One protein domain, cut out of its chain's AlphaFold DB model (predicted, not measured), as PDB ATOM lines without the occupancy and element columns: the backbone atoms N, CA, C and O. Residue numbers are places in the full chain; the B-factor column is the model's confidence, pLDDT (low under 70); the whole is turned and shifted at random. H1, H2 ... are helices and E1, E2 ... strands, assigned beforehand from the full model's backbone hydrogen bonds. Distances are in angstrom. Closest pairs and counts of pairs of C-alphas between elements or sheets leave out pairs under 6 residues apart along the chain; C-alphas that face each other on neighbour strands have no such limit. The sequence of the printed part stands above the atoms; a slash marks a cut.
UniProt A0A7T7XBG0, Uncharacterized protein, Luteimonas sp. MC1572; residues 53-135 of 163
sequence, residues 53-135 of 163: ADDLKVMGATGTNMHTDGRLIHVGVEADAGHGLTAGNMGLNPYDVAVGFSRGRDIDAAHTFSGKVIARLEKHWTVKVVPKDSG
ATOM      1  N   ALA A  53     102.734 129.741 150.363       87.88
ATOM      2  CA  ALA A  53     103.392 128.832 151.300       87.88
ATOM      3  C   ALA A  53     103.602 127.433 150.694       87.88
ATOM      4  O   ALA A  53     104.673 126.845 150.863       87.88
ATOM      5  N   ASP A  54     102.605 126.919 149.970       88.38
ATOM      6  CA  ASP A  54     102.684 125.631 149.282       88.38
ATOM      7  C   ASP A  54     103.751 125.672 148.162       88.38
ATOM      8  O   ASP A  54     104.594 124.776 148.089       88.38
ATOM      9  N   ASP A  55     103.803 126.748 147.372       87.94
ATOM     10  CA  ASP A  55     104.803 126.943 146.309       87.94
ATOM     11  C   ASP A  55     106.235 127.014 146.868       87.94
ATOM     12  O   ASP A  55     107.139 126.319 146.396       87.94
ATOM     13  N   LEU A  56     106.451 127.797 147.931       84.88
ATOM     14  CA  LEU A  56     107.760 127.919 148.584       84.88
ATOM     15  C   LEU A  56     108.229 126.589 149.176       84.88
ATOM     16  O   LEU A  56     109.418 126.262 149.116       84.88
ATOM     17  N   LYS A  57     107.292 125.784 149.689       83.38
ATOM     18  CA  LYS A  57     107.583 124.433 150.164       83.38
ATOM     19  C   LYS A  57     108.077 123.531 149.039       83.38
ATOM     20  O   LYS A  57     109.067 122.828 149.230       83.38
ATOM     21  N   VAL A  58     107.427 123.566 147.877       85.81
ATOM     22  CA  VAL A  58     107.850 122.797 146.693       85.81
ATOM     23  C   VAL A  58     109.241 123.229 146.223       85.81
ATOM     24  O   VAL A  58     110.057 122.384 145.864       85.81
ATOM     25  N   MET A  59     109.546 124.527 146.283       82.12
ATOM     26  CA  MET A  59     110.845 125.081 145.887       82.12
ATOM     27  C   MET A  59     111.976 124.830 146.901       82.12
ATOM     28  O   MET A  59     113.111 125.241 146.663       82.12
ATOM     29  N   GLY A  60     111.695 124.194 148.043       76.88
ATOM     30  CA  GLY A  60     112.680 123.989 149.108       76.88
ATOM     31  C   GLY A  60     113.048 125.269 149.868       76.88
ATOM     32  O   GLY A  60     113.973 125.260 150.678       76.88
ATOM     33  N   ALA A  61     112.306 126.361 149.664       73.00
ATOM     34  CA  ALA A  61     112.427 127.600 150.422       73.00
ATOM     35  C   ALA A  61     111.726 127.451 151.785       73.00
ATOM     36  O   ALA A  61     110.763 128.144 152.092       73.00
ATOM     37  N   THR A  62     112.188 126.499 152.599       62.25
ATOM     38  CA  THR A  62     111.645 126.205 153.937       62.25
ATOM     39  C   THR A  62     112.747 126.288 154.991       62.25
ATOM     40  O   THR A  62     113.917 126.064 154.685       62.25
ATOM     41  N   GLY A  63     112.399 126.616 156.237       63.25
ATOM     42  CA  GLY A  63     113.374 126.705 157.331       63.25
ATOM     43  C   GLY A  63     114.235 127.969 157.264       63.25
ATOM     44  O   GLY A  63     113.713 129.033 156.975       63.25
ATOM     45  N   THR A  64     115.543 127.868 157.528       52.06
ATOM     46  CA  THR A  64     116.503 128.970 157.801       52.06
ATOM     47  C   THR A  64     116.495 130.178 156.851       52.06
ATOM     48  O   THR A  64     117.004 131.232 157.220       52.06
ATOM     49  N   ASN A  65     115.922 130.053 155.653       52.81
ATOM     50  CA  ASN A  65     115.777 131.144 154.680       52.81
ATOM     51  C   ASN A  65     114.477 131.960 154.855       52.81
ATOM     52  O   ASN A  65     114.320 133.011 154.239       52.81
ATOM     53  N   MET A  66     113.540 131.490 155.682       63.03
ATOM     54  CA  MET A  66     112.276 132.147 156.007       63.03
ATOM     55  C   MET A  66     112.093 132.216 157.523       63.03
ATOM     56  O   MET A  66     111.903 131.206 158.191       63.03
ATOM     57  N   HIS A  67     112.056 133.434 158.057       63.97
ATOM     58  CA  HIS A  67     111.825 133.706 159.480       63.97
ATOM     59  C   HIS A  67     110.359 133.501 159.918       63.97
ATOM     60  O   HIS A  67     109.988 133.897 161.017       63.97
ATOM     61  N   THR A  68     109.491 132.926 159.078       62.12
ATOM     62  CA  THR A  68     108.039 132.938 159.314       62.12
ATOM     63  C   THR A  68     107.488 131.665 159.964       62.12
ATOM     64  O   THR A  68     106.293 131.612 160.234       62.12
ATOM     65  N   ASP A  69     108.298 130.636 160.236       67.06
ATOM     66  CA  ASP A  69     107.856 129.324 160.767       67.06
ATOM     67  C   ASP A  69     106.642 128.716 160.024       67.06
ATOM     68  O   ASP A  69     105.819 128.013 160.607       67.06
ATOM     69  N   GLY A  70     106.466 129.032 158.734       66.88
ATOM     70  CA  GLY A  70     105.296 128.618 157.949       66.88
ATOM     71  C   GLY A  70     104.040 129.486 158.123       66.88
ATOM     72  O   GLY A  70     103.061 129.288 157.406       66.88
ATOM     73  N   ARG A  71     104.061 130.500 158.994       81.56
ATOM     74  CA  ARG A  71     103.020 131.536 159.126       81.56
ATOM     75  C   ARG A  71     103.213 132.622 158.069       81.56
ATOM     76  O   ARG A  71     103.473 133.780 158.384       81.56
ATOM     77  N   LEU A  72     103.150 132.239 156.797       90.38
ATOM     78  CA  LEU A  72     103.258 133.193 155.700       90.38
ATOM     79  C   LEU A  72     102.005 134.077 155.640       90.38
ATOM     80  O   LEU A  72     100.878 133.589 155.710       90.38
ATOM     81  N   ILE A  73     102.221 135.374 155.461       94.19
ATOM     82  CA  ILE A  73     101.195 136.357 155.138       94.19
ATOM     83  C   ILE A  73     101.502 136.852 153.731       94.19
ATOM     84  O   ILE A  73     102.604 137.333 153.469       94.19
ATOM     85  N   HIS A  74     100.531 136.724 152.832       95.94
ATOM     86  CA  HIS A  74     100.594 137.295 151.494       95.94
ATOM     87  C   HIS A  74      99.180 137.653 151.039       95.94
ATOM     88  O   HIS A  74      98.382 136.784 150.691       95.94
ATOM     89  N   VAL A  75      98.848 138.938 151.091       97.88
ATOM     90  CA  VAL A  75      97.511 139.453 150.776       97.88
ATOM     91  C   VAL A  75      97.602 140.685 149.884       97.88
ATOM     92  O   VAL A  75      98.584 141.422 149.940       97.88
ATOM     93  N   GLY A  76      96.572 140.927 149.079       97.25
ATOM     94  CA  GLY A  76      96.498 142.068 148.170       97.25
ATOM     95  C   GLY A  76      95.120 142.718 148.151       97.25
ATOM     96  O   GLY A  76      94.103 142.059 148.392       97.25
ATOM     97  N   VAL A  77      95.092 144.022 147.864       97.81
ATOM     98  CA  VAL A  77      93.876 144.769 147.512       97.81
ATOM     99  C   VAL A  77      94.144 145.524 146.219       97.81
ATOM    100  O   VAL A  77      95.044 146.357 146.178       97.81
ATOM    101  N   GLU A  78      93.375 145.240 145.174       94.88
ATOM    102  CA  GLU A  78      93.697 145.651 143.804       94.88
ATOM    103  C   GLU A  78      92.490 146.295 143.114       94.88
ATOM    104  O   GLU A  78      91.389 145.736 143.116       94.88
ATOM    105  N   ALA A  79      92.699 147.462 142.502       93.25
ATOM    106  CA  ALA A  79      91.751 148.069 141.574       93.25
ATOM    107  C   ALA A  79      92.080 147.672 140.130       93.25
ATOM    108  O   ALA A  79      93.244 147.507 139.766       93.25
ATOM    109  N   ASP A  80      91.069 147.674 139.261       88.06
ATOM    110  CA  ASP A  80      91.238 147.439 137.818       88.06
ATOM    111  C   ASP A  80      92.157 148.478 137.143       88.06
ATOM    112  O   ASP A  80      92.766 148.233 136.100       88.06
ATOM    113  N   ALA A  81      92.284 149.667 137.740       84.75
ATOM    114  CA  ALA A  81      93.188 150.721 137.282       84.75
ATOM    115  C   ALA A  81      94.671 150.478 137.645       84.75
ATOM    116  O   ALA A  81      95.531 151.243 137.197       84.75
ATOM    117  N   GLY A  82      94.971 149.430 138.422       87.69
ATOM    118  CA  GLY A  82      96.321 148.988 138.791       87.69
ATOM    119  C   GLY A  82      96.863 149.551 140.109       87.69
ATOM    120  O   GLY A  82      97.907 149.094 140.574       87.69
ATOM    121  N   HIS A  83      96.180 150.522 140.726       93.88
ATOM    122  CA  HIS A  83      96.532 150.970 142.074       93.88
ATOM    123  C   HIS A  83      96.017 149.975 143.116       93.88
ATOM    124  O   HIS A  83      95.011 149.289 142.909       93.88
ATOM    125  N   GLY A  84      96.708 149.898 144.244       96.50
ATOM    126  CA  GLY A  84      96.406 148.898 145.250       96.50
ATOM    127  C   GLY A  84      97.479 148.786 146.313       96.50
ATOM    128  O   GLY A  84      98.289 149.694 146.514       96.50
ATOM    129  N   LEU A  85      97.457 147.660 147.012       97.56
ATOM    130  CA  LEU A  85      98.498 147.269 147.946       97.56
ATOM    131  C   LEU A  85      98.767 145.775 147.870       97.56
ATOM    132  O   LEU A  85      97.858 144.982 147.621       97.56
ATOM    133  N   THR A  86      99.996 145.419 148.215       97.19
ATOM    134  CA  THR A  86     100.397 144.061 148.568       97.19
ATOM    135  C   THR A  86     100.982 144.102 149.968       97.19
ATOM    136  O   THR A  86     101.784 144.980 150.288       97.19
ATOM    137  N   ALA A  87     100.587 143.156 150.809       97.38
ATOM    138  CA  ALA A  87     101.123 143.006 152.145       97.38
ATOM    139  C   ALA A  87     101.640 141.593 152.387       97.38
ATOM    140  O   ALA A  87     100.985 140.611 152.032       97.38
ATOM    141  N   GLY A  88     102.793 141.487 153.040       94.81
ATOM    142  CA  GLY A  88     103.337 140.195 153.421       94.81
ATOM    143  C   GLY A  88     104.529 140.256 154.360       94.81
ATOM    144  O   GLY A  88     105.034 141.328 154.689       94.81
ATOM    145  N   ASN A  89     104.952 139.076 154.804       93.31
ATOM    146  CA  ASN A  89     106.029 138.894 155.782       93.31
ATOM    147  C   ASN A  89     107.222 138.095 155.233       93.31
ATOM    148  O   ASN A  89     108.013 137.538 155.990       93.31
ATOM    149  N   MET A  90     107.372 138.019 153.909       88.19
ATOM    150  CA  MET A  90     108.506 137.329 153.301       88.19
ATOM    151  C   MET A  90     109.816 138.042 153.665       88.19
ATOM    152  O   MET A  90     109.985 139.223 153.374       88.19
ATOM    153  N   GLY A  91     110.731 137.326 154.325       86.31
ATOM    154  CA  GLY A  91     111.974 137.899 154.857       86.31
ATOM    155  C   GLY A  91     111.822 138.640 156.194       86.31
ATOM    156  O   GLY A  91     112.806 139.189 156.682       86.31
ATOM    157  N   LEU A  92     110.628 138.636 156.799       88.94
ATOM    158  CA  LEU A  92     110.324 139.248 158.095       88.94
ATOM    159  C   LEU A  92     109.961 138.184 159.144       88.94
ATOM    160  O   LEU A  92     109.772 137.011 158.818       88.94
ATOM    161  N   ASN A  93     109.845 138.596 160.411       89.38
ATOM    162  CA  ASN A  93     109.324 137.734 161.475       89.38
ATOM    163  C   ASN A  93     107.849 137.359 161.222       89.38
ATOM    164  O   ASN A  93     107.158 138.056 160.478       89.38
ATOM    165  N   PRO A  94     107.307 136.321 161.892       88.69
ATOM    166  CA  PRO A  94     105.975 135.790 161.591       88.69
ATOM    167  C   PRO A  94     104.844 136.826 161.659       88.69
ATOM    168  O   PRO A  94     103.897 136.750 160.879       88.69
ATOM    169  N   TYR A  95     104.955 137.809 162.555       90.56
ATOM    170  CA  TYR A  95     103.943 138.848 162.765       90.56
ATOM    171  C   TYR A  95     104.352 140.231 162.252       90.56
ATOM    172  O   TYR A  95     103.568 141.172 162.365       90.56
ATOM    173  N   ASP A  96     105.553 140.367 161.692       92.06
ATOM    174  CA  ASP A  96     105.964 141.589 161.007       92.06
ATOM    175  C   ASP A  96     105.396 141.576 159.596       92.06
ATOM    176  O   ASP A  96     105.614 140.626 158.853       92.06
ATOM    177  N   VAL A  97     104.702 142.638 159.194       95.38
ATOM    178  CA  VAL A  97     104.176 142.744 157.833       95.38
ATOM    179  C   VAL A  97     104.637 144.050 157.200       95.38
ATOM    180  O   VAL A  97     104.551 145.118 157.810       95.38
ATOM    181  N   ALA A  98     105.123 143.961 155.967       96.38
ATOM    182  CA  ALA A  98     105.305 145.107 155.094       96.38
ATOM    183  C   ALA A  98     104.061 145.263 154.220       96.38
ATOM    184  O   ALA A  98     103.514 144.270 153.748       96.38
ATOM    185  N   VAL A  99     103.630 146.501 153.995       97.94
ATOM    186  CA  VAL A  99     102.524 146.873 153.109       97.94
ATOM    187  C   VAL A  99     103.075 147.844 152.075       97.94
ATOM    188  O   VAL A  99     103.403 148.981 152.410       97.94
ATOM    189  N   GLY A 100     103.207 147.386 150.834       96.56
ATOM    190  CA  GLY A 100     103.627 148.199 149.697       96.56
ATOM    191  C   GLY A 100     102.421 148.657 148.885       96.56
ATOM    192  O   GLY A 100     101.550 147.848 148.577       96.56
ATOM    193  N   PHE A 101     102.379 149.937 148.522       96.88
ATOM    194  CA  PHE A 101     101.320 150.528 147.705       96.88
ATOM    195  C   PHE A 101     101.768 150.703 146.252       96.88
ATOM    196  O   PHE A 101     102.813 151.304 145.986       96.88
ATOM    197  N   SER A 102     100.961 150.213 145.311       94.19
ATOM    198  CA  SER A 102     101.183 150.379 143.872       94.19
ATOM    199  C   SER A 102     100.449 151.612 143.346       94.19
ATOM    200  O   SER A 102      99.333 151.925 143.769       94.19
ATOM    201  N   ARG A 103     101.087 152.334 142.418       92.00
ATOM    202  CA  ARG A 103     100.564 153.596 141.878       92.00
ATOM    203  C   ARG A 103      99.520 153.363 140.790       92.00
ATOM    204  O   ARG A 103      98.530 154.083 140.733       92.00
ATOM    205  N   GLY A 104      99.720 152.361 139.935       89.56
ATOM    206  CA  GLY A 104      98.842 152.139 138.788       89.56
ATOM    207  C   GLY A 104      98.794 153.354 137.855       89.56
ATOM    208  O   GLY A 104      99.731 154.147 137.784       89.56
ATOM    209  N   ARG A 105      97.685 153.505 137.119       89.69
ATOM    210  CA  ARG A 105      97.520 154.591 136.130       89.69
ATOM    211  C   ARG A 105      97.033 155.921 136.713       89.69
ATOM    212  O   ARG A 105      97.166 156.942 136.047       89.69
ATOM    213  N   ASP A 106      96.452 155.900 137.909       90.38
ATOM    214  CA  ASP A 106      95.842 157.063 138.561       90.38
ATOM    215  C   ASP A 106      96.560 157.350 139.884       90.38
ATOM    216  O   ASP A 106      96.354 156.675 140.896       90.38
ATOM    217  N   ILE A 107      97.448 158.342 139.838       91.81
ATOM    218  CA  ILE A 107      98.349 158.699 140.937       91.81
ATOM    219  C   ILE A 107      97.560 159.275 142.116       91.81
ATOM    220  O   ILE A 107      97.784 158.876 143.260       91.81
ATOM    221  N   ASP A 108      96.609 160.167 141.846       94.12
ATOM    222  CA  ASP A 108      95.822 160.837 142.882       94.12
ATOM    223  C   ASP A 108      94.901 159.842 143.598       94.12
ATOM    224  O   ASP A 108      94.789 159.866 144.832       94.12
ATOM    225  N   ALA A 109      94.308 158.903 142.851       93.56
ATOM    226  CA  ALA A 109      93.556 157.798 143.436       93.56
ATOM    227  C   ALA A 109      94.447 156.909 144.314       93.56
ATOM    228  O   ALA A 109      94.046 156.564 145.427       93.56
ATOM    229  N   ALA A 110      95.669 156.586 143.876       95.31
ATOM    230  CA  ALA A 110      96.598 155.762 144.648       95.31
ATOM    231  C   ALA A 110      97.040 156.428 145.963       95.31
ATOM    232  O   ALA A 110      97.066 155.774 147.010       95.31
ATOM    233  N   HIS A 111      97.343 157.731 145.944       96.31
ATOM    234  CA  HIS A 111      97.669 158.493 147.156       96.31
ATOM    235  C   HIS A 111      96.470 158.614 148.102       96.31
ATOM    236  O   HIS A 111      96.611 158.452 149.316       96.31
ATOM    237  N   THR A 112      95.274 158.838 147.557       96.69
ATOM    238  CA  THR A 112      94.038 158.872 148.351       96.69
ATOM    239  C   THR A 112      93.768 157.514 149.001       96.69
ATOM    240  O   THR A 112      93.465 157.437 150.194       96.69
ATOM    241  N   PHE A 113      93.906 156.429 148.238       97.12
ATOM    242  CA  PHE A 113      93.724 155.062 148.713       97.12
ATOM    243  C   PHE A 113      94.722 154.703 149.822       97.12
ATOM    244  O   PHE A 113      94.309 154.221 150.880       97.12
ATOM    245  N   SER A 114      96.015 154.984 149.626       97.75
ATOM    246  CA  SER A 114      97.044 154.665 150.622       97.75
ATOM    247  C   SER A 114      96.830 155.420 151.933       97.75
ATOM    248  O   SER A 114      96.886 154.806 153.000       97.75
ATOM    249  N   GLY A 115      96.461 156.704 151.872       97.88
ATOM    250  CA  GLY A 115      96.099 157.491 153.053       97.88
ATOM    251  C   GLY A 115      94.920 156.891 153.829       97.88
ATOM    252  O   GLY A 115      94.987 156.751 155.051       97.88
ATOM    253  N   LYS A 116      93.859 156.454 153.135       97.69
ATOM    254  CA  LYS A 116      92.705 155.791 153.773       97.69
ATOM    255  C   LYS A 116      93.074 154.458 154.424       97.69
ATOM    256  O   LYS A 116      92.543 154.131 155.485       97.69
ATOM    257  N   VAL A 117      93.926 153.661 153.779       98.25
ATOM    258  CA  VAL A 117      94.384 152.376 154.324       98.25
ATOM    259  C   VAL A 117      95.209 152.611 155.583       98.25
ATOM    260  O   VAL A 117      94.906 152.014 156.613       98.25
ATOM    261  N   ILE A 118      96.194 153.511 155.531       98.00
ATOM    262  CA  ILE A 118      97.056 153.834 156.676       98.00
ATOM    263  C   ILE A 118      96.214 154.316 157.856       98.00
ATOM    264  O   ILE A 118      96.306 153.734 158.933       98.00
ATOM    265  N   ALA A 119      95.287 155.250 157.633       97.38
ATOM    266  CA  ALA A 119      94.398 155.742 158.684       97.38
ATOM    267  C   ALA A 119      93.505 154.646 159.303       97.38
ATOM    268  O   ALA A 119      93.081 154.760 160.453       97.38
ATOM    269  N   ARG A 120      93.172 153.578 158.560       96.44
ATOM    270  CA  ARG A 120      92.443 152.413 159.095       96.44
ATOM    271  C   ARG A 120      93.367 151.491 159.897       96.44
ATOM    272  O   ARG A 120      92.951 151.018 160.950       96.44
ATOM    273  N   LEU A 121      94.598 151.266 159.436       96.75
ATOM    274  CA  LEU A 121      95.596 150.459 160.148       96.75
ATOM    275  C   LEU A 121      96.021 151.116 161.472       96.75
ATOM    276  O   LEU A 121      96.095 150.439 162.497       96.75
ATOM    277  N   GLU A 122      96.207 152.436 161.485       95.81
ATOM    278  CA  GLU A 122      96.613 153.211 162.670       95.81
ATOM    279  C   GLU A 122      95.601 153.161 163.826       95.81
ATOM    280  O   GLU A 122      95.942 153.457 164.970       95.81
ATOM    281  N   LYS A 123      94.362 152.715 163.580       95.19
ATOM    282  CA  LYS A 123      93.372 152.465 164.646       95.19
ATOM    283  C   LYS A 123      93.732 151.273 165.536       95.19
ATOM    284  O   LYS A 123      93.176 151.131 166.629       95.19
ATOM    285  N   HIS A 124      94.600 150.390 165.050       92.56
ATOM    286  CA  HIS A 124      94.892 149.100 165.667       92.56
ATOM    287  C   HIS A 124      96.385 148.880 165.905       92.56
ATOM    288  O   HIS A 124      96.736 148.244 166.896       92.56
ATOM    289  N   TRP A 125      97.252 149.410 165.038       94.38
ATOM    290  CA  TRP A 125      98.696 149.196 165.102       94.38
ATOM    291  C   TRP A 125      99.470 150.498 164.947       94.38
ATOM    292  O   TRP A 125      99.038 151.421 164.262       94.38
ATOM    293  N   THR A 126     100.675 150.532 165.507       93.56
ATOM    294  CA  THR A 126     101.665 151.548 165.147       93.56
ATOM    295  C   THR A 126     102.176 151.263 163.738       93.56
ATOM    296  O   THR A 126     102.819 150.237 163.507       93.56
ATOM    297  N   VAL A 127     101.910 152.176 162.806       95.38
ATOM    298  CA  VAL A 127     102.370 152.089 161.416       95.38
ATOM    299  C   VAL A 127     103.662 152.887 161.260       95.38
ATOM    300  O   VAL A 127     103.725 154.060 161.619       95.38
ATOM    301  N   LYS A 128     104.716 152.254 160.736       95.19
ATOM    302  CA  LYS A 128     106.011 152.900 160.479       95.19
ATOM    303  C   LYS A 128     106.241 153.006 158.981       95.19
ATOM    304  O   LYS A 128     106.165 152.004 158.278       95.19
ATOM    305  N   VAL A 129     106.554 154.199 158.488       96.06
ATOM    306  CA  VAL A 129     106.969 154.372 157.091       96.06
ATOM    307  C   VAL A 129     108.351 153.747 156.904       96.06
ATOM    308  O   VAL A 129     109.272 154.037 157.666       96.06
ATOM    309  N   VAL A 130     108.490 152.887 155.896       94.31
ATOM    310  CA  VAL A 130     109.789 152.345 155.488       94.31
ATOM    311  C   VAL A 130     110.503 153.418 154.658       94.31
ATOM    312  O   VAL A 130     109.889 153.965 153.737       94.31
ATOM    313  N   PRO A 131     111.770 153.753 154.965       90.81
ATOM    314  CA  PRO A 131     112.520 154.732 154.191       90.81
ATOM    315  C   PRO A 131     112.561 154.378 152.704       90.81
ATOM    316  O   PRO A 131     112.637 153.208 152.324       90.81
ATOM    317  N   LYS A 132     112.541 155.409 151.856       84.81
ATOM    318  CA  LYS A 132     112.707 155.230 150.415       84.81
ATOM    319  C   LYS A 132     114.032 154.511 150.131       84.81
ATOM    320  O   LYS A 132     115.010 154.705 150.851       84.81
ATOM    321  N   ASP A 133     114.038 153.670 149.100       82.12
ATOM    322  CA  ASP A 133     115.208 152.899 148.658       82.12
ATOM    323  C   ASP A 133     115.732 151.904 149.718       82.12
ATOM    324  O   ASP A 133     116.849 151.402 149.623       82.12
ATOM    325  N   SER A 134     114.903 151.587 150.720       83.38
ATOM    326  CA  SER A 134     115.154 150.565 151.741       83.38
ATOM    327  C   SER A 134     114.061 149.494 151.734       83.38
ATOM    328  O   SER A 134     112.942 149.718 151.271       83.38
ATOM    329  N   GLY A 135     114.386 148.315 152.265       84.25
ATOM    330  CA  GLY A 135     113.412 147.266 152.564       84.25
ATOM    331  C   GLY A 135     112.861 147.379 153.986       84.25
ATOM    332  O   GLY A 135     113.432 148.058 154.838       84.25
TER     333      GLY A 135
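AT A GLANCE: This is residues 53 to 135 of the 163 residues of an uncharacterized protein of Luteimonas sp. MC1572 (UniProt A0A7T7XBG0). A small sheet of three antiparallel strands, E1, E2 and E3, has one long helix, H2, over one of its faces, while the short helix H1 is set off from the sheet at the far end of a long loop. Residues 120 to 125 stick out past the sheet and lead into a tail with no named element. The printed part has 83 residues, with two named helices and three named strands in the order H1, E1, E2, E3, H2; the sheet's order is E1, E2, E3. The class is mixed, helices and strands, with 38 residues, under half, in named elements. The whole is only just loose, close to compact, with a radius of gyration of the C-alphas of 14.6 A and spans of 41 by 28 by 24 A.

HOW THE PARTS SIT: E1, residues 74 to 78, E2, residues 84 to 88, and E3, residues 96 to 102, form a meander, each strand the antiparallel neighbour of the one before. In the hairpin E1 and E2, N 75 and O 87 are 2.9 A apart, within hydrogen-bond range. In the hairpin E2 and E3, N 100 and O 86 are 2.8 A apart, also within range. H2, residues 107 to 121, is on the sheet at a height of 9.0 A, two layers in which a helix is on one face of a sheet. It lies over E2 and only just over E3, on which 3 of its C-alphas fall. On the local plane it stands at 28 degrees to E2, only just along the strands. The closest C-alphas of E3 and H2, those of Phe 101 and Ser 114, are 6.6 A apart. H1, residues 53 to 58, is not on the sheet and is apart from H2. In H1 and H2 every O i to N i+4 pair is within hydrogen-bond range.

IN THESE COORDINATES: H1 begins at C-alpha 53 (103.392, 128.832, 151.300) and is 8.8 A long. E1 measures 13.3 A, E2 13.8 A and E3 19.8 A. H2 is 21.1 A long and ends at C-alpha 121 (95.596, 150.459, 160.148).

THE WHOLE: The two C-alphas farthest apart, those of Gly 63 and Asp 108, are 41.0 A apart. The printed part has no cut, and the link H1 to E1 is long, with 15 residues. Residues 62 to 70 have pLDDT under 70.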